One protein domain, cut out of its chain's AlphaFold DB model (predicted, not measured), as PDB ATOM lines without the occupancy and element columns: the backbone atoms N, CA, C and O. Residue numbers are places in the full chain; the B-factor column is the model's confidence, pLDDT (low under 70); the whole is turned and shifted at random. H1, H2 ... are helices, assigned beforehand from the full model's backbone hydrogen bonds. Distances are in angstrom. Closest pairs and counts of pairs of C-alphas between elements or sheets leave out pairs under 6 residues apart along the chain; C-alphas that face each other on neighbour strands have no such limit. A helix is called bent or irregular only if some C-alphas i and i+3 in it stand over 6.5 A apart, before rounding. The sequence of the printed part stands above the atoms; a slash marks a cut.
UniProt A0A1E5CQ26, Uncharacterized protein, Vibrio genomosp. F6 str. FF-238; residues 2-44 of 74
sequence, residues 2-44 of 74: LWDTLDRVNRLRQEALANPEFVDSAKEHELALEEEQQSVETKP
ATOM      1  N   LEU A   2      48.456  48.710  36.386       85.25
ATOM      2  CA  LEU A   2      48.313  47.239  36.373       85.25
ATOM      3  C   LEU A   2      48.626  46.588  37.738       85.25
ATOM      4  O   LEU A   2      47.960  45.638  38.152       85.25
ATOM      5  N   TRP A   3      49.607  47.134  38.454       88.00
ATOM      6  CA  TRP A   3      49.999  46.682  39.790       88.00
ATOM      7  C   TRP A   3      48.917  46.948  40.840       88.00
ATOM      8  O   TRP A   3      48.528  46.027  41.551       88.00
ATOM      9  N   ASP A   4      48.327  48.146  40.843       86.62
ATOM     10  CA  ASP A   4      47.223  48.482  41.755       86.62
ATOM     11  C   ASP A   4      46.017  47.544  41.568       86.62
ATOM     12  O   ASP A   4      45.337  47.178  42.527       86.62
ATOM     13  N   THR A   5      45.739  47.136  40.324       91.12
ATOM     14  CA  THR A   5      44.672  46.171  40.031       91.12
ATOM     15  C   THR A   5      45.000  44.766  40.526       91.12
ATOM     16  O   THR A   5      44.112  44.104  41.058       91.12
ATOM     17  N   LEU A   6      46.253  44.320  40.406       94.69
ATOM     18  CA  LEU A   6      46.685  43.015  40.914       94.69
ATOM     19  C   LEU A   6      46.590  42.941  42.439       94.69
ATOM     20  O   LEU A   6      46.047  41.975  42.971       94.69
ATOM     21  N   ASP A   7      47.044  43.979  43.138       93.38
ATOM     22  CA  ASP A   7      46.978  44.034  44.601       93.38
ATOM     23  C   ASP A   7      45.535  44.031  45.101       93.38
ATOM     24  O   ASP A   7      45.197  43.325  46.054       93.38
ATOM     25  N   ARG A   8      44.652  44.772  44.422       95.50
ATOM     26  CA  ARG A   8      43.221  44.771  44.735       95.50
ATOM     27  C   ARG A   8      42.600  43.389  44.536       95.50
ATOM     28  O   ARG A   8      41.853  42.937  45.399       95.50
ATOM     29  N   VAL A   9      42.912  42.713  43.432       95.06
ATOM     30  CA  VAL A   9      42.414  41.355  43.154       95.06
ATOM     31  C   VAL A   9      42.936  40.358  44.188       95.06
ATOM     32  O   VAL A   9      42.169  39.529  44.673       95.06
ATOM     33  N   ASN A  10      44.204  40.460  44.588       94.38
ATOM     34  CA  ASN A  10      44.776  39.588  45.611       94.38
ATOM     35  C   ASN A  10      44.099  39.758  46.974       94.38
ATOM     36  O   ASN A  10      43.820  38.755  47.630       94.38
ATOM     37  N   ARG A  11      43.781  40.992  47.386       95.69
ATOM     38  CA  ARG A  11      43.019  41.235  48.625       95.69
ATOM     39  C   ARG A  11      41.629  40.613  48.560       95.69
ATOM     40  O   ARG A  11      41.277  39.844  49.445       95.69
ATOM     41  N   LEU A  12      40.893  40.854  47.474       95.31
ATOM     42  CA  LEU A  12      39.562  40.270  47.274       95.31
ATOM     43  C   LEU A  12      39.602  38.737  47.278       95.31
ATOM     44  O   LEU A  12      38.720  38.095  47.838       95.31
ATOM     45  N   ARG A  13      40.651  38.136  46.704       94.00
ATOM     46  CA  ARG A  13      40.860  36.685  46.758       94.00
ATOM     47  C   ARG A  13      41.050  36.197  48.194       94.00
ATOM     48  O   ARG A  13      40.480  35.176  48.558       94.00
ATOM     49  N   GLN A  14      41.868  36.882  48.989       94.88
ATOM     50  CA  GLN A  14      42.102  36.508  50.385       94.88
ATOM     51  C   GLN A  14      40.828  36.641  51.225       94.88
ATOM     52  O   GLN A  14      40.522  35.740  51.999       94.88
ATOM     53  N   GLU A  15      40.060  37.713  51.023       94.62
ATOM     54  CA  GLU A  15      38.759  37.921  51.669       94.62
ATOM     55  C   GLU A  15      37.759  36.819  51.295       94.62
ATOM     56  O   GLU A  15      37.103  36.253  52.166       94.62
ATOM     57  N   ALA A  16      37.694  36.455  50.013       92.06
ATOM     58  CA  ALA A  16      36.824  35.390  49.528       92.06
ATOM     59  C   ALA A  16      37.217  34.008  50.080       92.06
ATOM     60  O   ALA A  16      36.349  33.242  50.484       92.06
ATOM     61  N   LEU A  17      38.517  33.697  50.154       92.38
ATOM     62  CA  LEU A  17      39.014  32.434  50.718       92.38
ATOM     63  C   LEU A  17      38.839  32.338  52.240       92.38
ATOM     64  O   LEU A  17      38.776  31.233  52.773       92.38
ATOM     65  N   ALA A  18      38.776  33.472  52.938       94.12
ATOM     66  CA  ALA A  18      38.500  33.509  54.371       94.12
ATOM     67  C   ALA A  18      37.017  33.254  54.698       94.12
ATOM     68  O   ALA A  18      36.700  32.946  55.846       94.12
ATOM     69  N   ASN A  19      36.118  33.372  53.713       95.06
ATOM     70  CA  ASN A  19      34.699  33.090  53.883       95.06
ATOM     71  C   ASN A  19      34.384  31.623  53.509       95.06
ATOM     72  O   ASN A  19      34.422  31.278  52.325       95.06
ATOM     73  N   PRO A  20      34.033  30.757  54.481       93.38
ATOM     74  CA  PRO A  20      33.752  29.348  54.210       93.38
ATOM     75  C   PRO A  20      32.513  29.145  53.328       93.38
ATOM     76  O   PRO A  20      32.545  28.302  52.439       93.38
ATOM     77  N   GLU A  21      31.464  29.961  53.491       94.00
ATOM     78  CA  GLU A  21      30.240  29.859  52.680       94.00
ATOM     79  C   GLU A  21      30.529  30.137  51.201       94.00
ATOM     80  O   GLU A  21      30.012  29.465  50.308       94.00
ATOM     81  N   PHE A  22      31.411  31.105  50.933       94.38
ATOM     82  CA  PHE A  22      31.847  31.403  49.575       94.38
ATOM     83  C   PHE A  22      32.601  30.216  48.967       94.38
ATOM     84  O   PHE A  22      32.320  29.830  47.834       94.38
ATOM     85  N   VAL A  23      33.524  29.610  49.718       94.94
ATOM     86  CA  VAL A  23      34.311  28.460  49.250       94.94
ATOM     87  C   VAL A  23      33.420  27.256  48.952       94.94
ATOM     88  O   VAL A  23      33.611  26.605  47.927       94.94
ATOM     89  N   ASP A  24      32.448  26.969  49.811       95.81
ATOM     90  CA  ASP A  24      31.546  25.835  49.614       95.81
ATOM     91  C   ASP A  24      30.613  26.070  48.419       95.81
ATOM     92  O   ASP A  24      30.539  25.215  47.536       95.81
ATOM     93  N   SER A  25      30.034  27.270  48.289       95.06
ATOM     94  CA  SER A  25      29.235  27.625  47.105       95.06
ATOM     95  C   SER A  25      30.043  27.567  45.799       95.06
ATOM     96  O   SER A  25      29.532  27.146  44.761       95.06
ATOM     97  N   ALA A  26      31.327  27.941  45.838       94.50
ATOM     98  CA  ALA A  26      32.206  27.886  44.677       94.50
ATOM     99  C   ALA A  26      32.501  26.441  44.244       94.50
ATOM    100  O   ALA A  26      32.525  26.169  43.046       94.50
ATOM    101  N   LYS A  27      32.675  25.515  45.198       95.38
ATOM    102  CA  LYS A  27      32.853  24.079  44.914       95.38
ATOM    103  C   LYS A  27      31.591  23.446  44.337       95.38
ATOM    104  O   LYS A  27      31.672  22.677  43.389       95.38
ATOM    105  N   GLU A  28      30.422  23.768  44.889       95.75
ATOM    106  CA  GLU A  28      29.145  23.284  44.347       95.75
ATOM    107  C   GLU A  28      28.948  23.750  42.899       95.75
ATOM    108  O   GLU A  28      28.547  22.973  42.034       95.75
ATOM    109  N   HIS A  29      29.292  25.007  42.616       95.62
ATOM    110  CA  HIS A  29      29.241  25.549  41.266       95.62
ATOM    111  C   HIS A  29      30.270  24.900  40.321       95.62
ATOM    112  O   HIS A  29      29.960  24.666  39.156       95.62
ATOM    113  N   GLU A  30      31.480  24.595  40.801       94.38
ATOM    114  CA  GLU A  30      32.489  23.844  40.041       94.38
ATOM    115  C   GLU A  30      31.946  22.475  39.610       94.38
ATOM    116  O   GLU A  30      31.955  22.168  38.419       94.38
ATOM    117  N   LEU A  31      31.366  21.713  40.544       94.25
ATOM    118  CA  LEU A  31      30.743  20.417  40.255       94.25
ATOM    119  C   LEU A  31      29.603  20.547  39.234       94.25
ATOM    120  O   LEU A  31      29.528  19.765  38.288       94.25
ATOM    121  N   ALA A  32      28.749  21.567  39.370       93.31
ATOM    122  CA  ALA A  32      27.660  21.811  38.426       93.31
ATOM    123  C   ALA A  32      28.165  22.085  36.995       93.31
ATOM    124  O   ALA A  32      27.577  21.604  36.023       93.31
ATOM    125  N   LEU A  33      29.266  22.830  36.850       92.75
ATOM    126  CA  LEU A  33      29.886  23.076  35.547       92.75
ATOM    127  C   LEU A  33      30.518  21.813  34.960       92.75
ATOM    128  O   LEU A  33      30.406  21.594  33.754       92.75
ATOM    129  N   GLU A  34      31.173  20.987  35.775       91.19
ATOM    130  CA  GLU A  34      31.739  19.712  35.321       91.19
ATOM    131  C   GLU A  34      30.645  18.765  34.809       91.19
ATOM    132  O   GLU A  34      30.775  18.193  33.723       91.19
ATOM    133  N   GLU A  35      29.532  18.651  35.538       87.56
ATOM    134  CA  GLU A  35      28.363  17.874  35.117       87.56
ATOM    135  C   GLU A  35      27.764  18.411  33.807       87.56
ATOM    136  O   GLU A  35      27.450  17.641  32.888       87.56
ATOM    137  N   GLU A  36      27.642  19.737  33.673       84.19
ATOM    138  CA  GLU A  36      27.161  20.361  32.442       84.19
ATOM    139  C   GLU A  36      28.101  20.068  31.265       84.19
ATOM    140  O   GLU A  36      27.631  19.643  30.203       84.19
ATOM    141  N   GLN A  37      29.415  20.223  31.444       82.25
ATOM    142  CA  GLN A  37      30.419  19.952  30.413       82.25
ATOM    143  C   GLN A  37      30.380  18.489  29.955       82.25
ATOM    144  O   GLN A  37      30.295  18.229  28.750       82.25
ATOM    145  N   GLN A  38      30.323  17.537  30.889       77.25
ATOM    146  CA  GLN A  38      30.170  16.111  30.573       77.25
ATOM    147  C   GLN A  38      28.863  15.830  29.801       77.25
ATOM    148  O   GLN A  38      28.830  15.035  28.852       77.25
ATOM    149  N   SER A  39      27.773  16.529  30.135       67.88
ATOM    150  CA  SER A  39      26.500  16.422  29.409       67.88
ATOM    151  C   SER A  39      26.549  17.007  27.986       67.88
ATOM    152  O   SER A  39      25.785  16.591  27.110       67.88
ATOM    153  N   VAL A  40      27.419  17.991  27.734       63.06
ATOM    154  CA  VAL A  40      27.587  18.634  26.421       63.06
ATOM    155  C   VAL A  40      28.460  17.784  25.501       63.06
ATOM    156  O   VAL A  40      28.163  17.693  24.308       63.06
ATOM    157  N   GLU A  41      29.485  17.117  26.031       60.41
ATOM    158  CA  GLU A  41      30.341  16.210  25.255       60.41
ATOM    159  C   GLU A  41      29.594  14.961  24.766       60.41
ATOM    160  O   GLU A  41      29.819  14.493  23.647       60.41
ATOM    161  N   THR A  42      28.656  14.452  25.567       60.62
ATOM    162  CA  THR A  42      27.843  13.268  25.237       60.62
ATOM    163  C   THR A  42      26.683  13.564  24.288       60.62
ATOM    164  O   THR A  42      26.180  12.658  23.615       60.62
ATOM    165  N   LYS A  43      26.261  14.827  24.162       61.03
ATOM    166  CA  LYS A  43      25.285  15.220  23.143       61.03
ATOM    167  C   LYS A  43      26.003  15.236  21.797       61.03
ATOM    168  O   LYS A  43      26.909  16.052  21.608       61.03
ATOM    169  N   PRO A  44      25.606  14.403  20.812       61.28
ATOM    170  CA  PRO A  44      26.163  14.525  19.478       61.28
ATOM    171  C   PRO A  44      25.900  15.957  19.039       61.28
ATOM    172  O   PRO A  44      24.736  16.360  18.958       61.28
TER     173      PRO A  44
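Overview. This is residues 2 to 44 of the 74 residues of an uncharacterized protein of Vibrio genomosp. F6 str. FF-238 (UniProt A0A1E5CQ26). Two long helices, H2 and the shorter H1, meet at their ends in a wide corner and make an open L, with nothing filling the space between the two arms. The two arms lie in nearly one plane, and residues 43 and 44 go on past the far end of H2 as a short tail. The printed part has 43 residues with two named helices, H1 then H2 along the chain, and no named strand; its class is all helix. It is extended, with a radius of gyration of the C-alphas of 15.5 A, and flat, spanning 46 by 27 by 5 A.

Arrangement. H2, residues 20 to 42, is the longest helix. H1, residues 2 to 18, is joined to it by a tight link of one residue, Asn 19. The two helices touch only at the corner by this link, and only just, with 3 pairs of C-alphas within 8 A. H1 touches H2 with residues 16 to 17 alone, and H2 touches H1 with residues 22 to 23 alone. The closest C-alphas of the two helices are those of Leu 17 and Val 23, 6.3 A apart. Their lines stand about perpendicular, at 79 degrees, and their centres are 23.2 A apart. In H1 and H2 every O i to N i+4 pair is within hydrogen-bond range.

Along the chain. H2 runs 33.7 A from C-alpha 20 at (33.752, 29.348, 54.210) to C-alpha 42 at (27.843, 13.268, 25.237). H1 measures 24.7 A from its first to its last C-alpha and begins with C-alpha 2 at (48.313, 47.239, 36.373). Neither helix is bent.

Size, cuts and confidence. The two C-alphas farthest apart are those of Asp 4 and Pro 44, at 45.7 A. Residues 2 to 44 stand free, with no C-alpha 8 or more residues away along the chain within 10 A. The printed part has no cut and no long link. The mean pLDDT of the printed part is 88.2, and residues 39 to 44 are under 70.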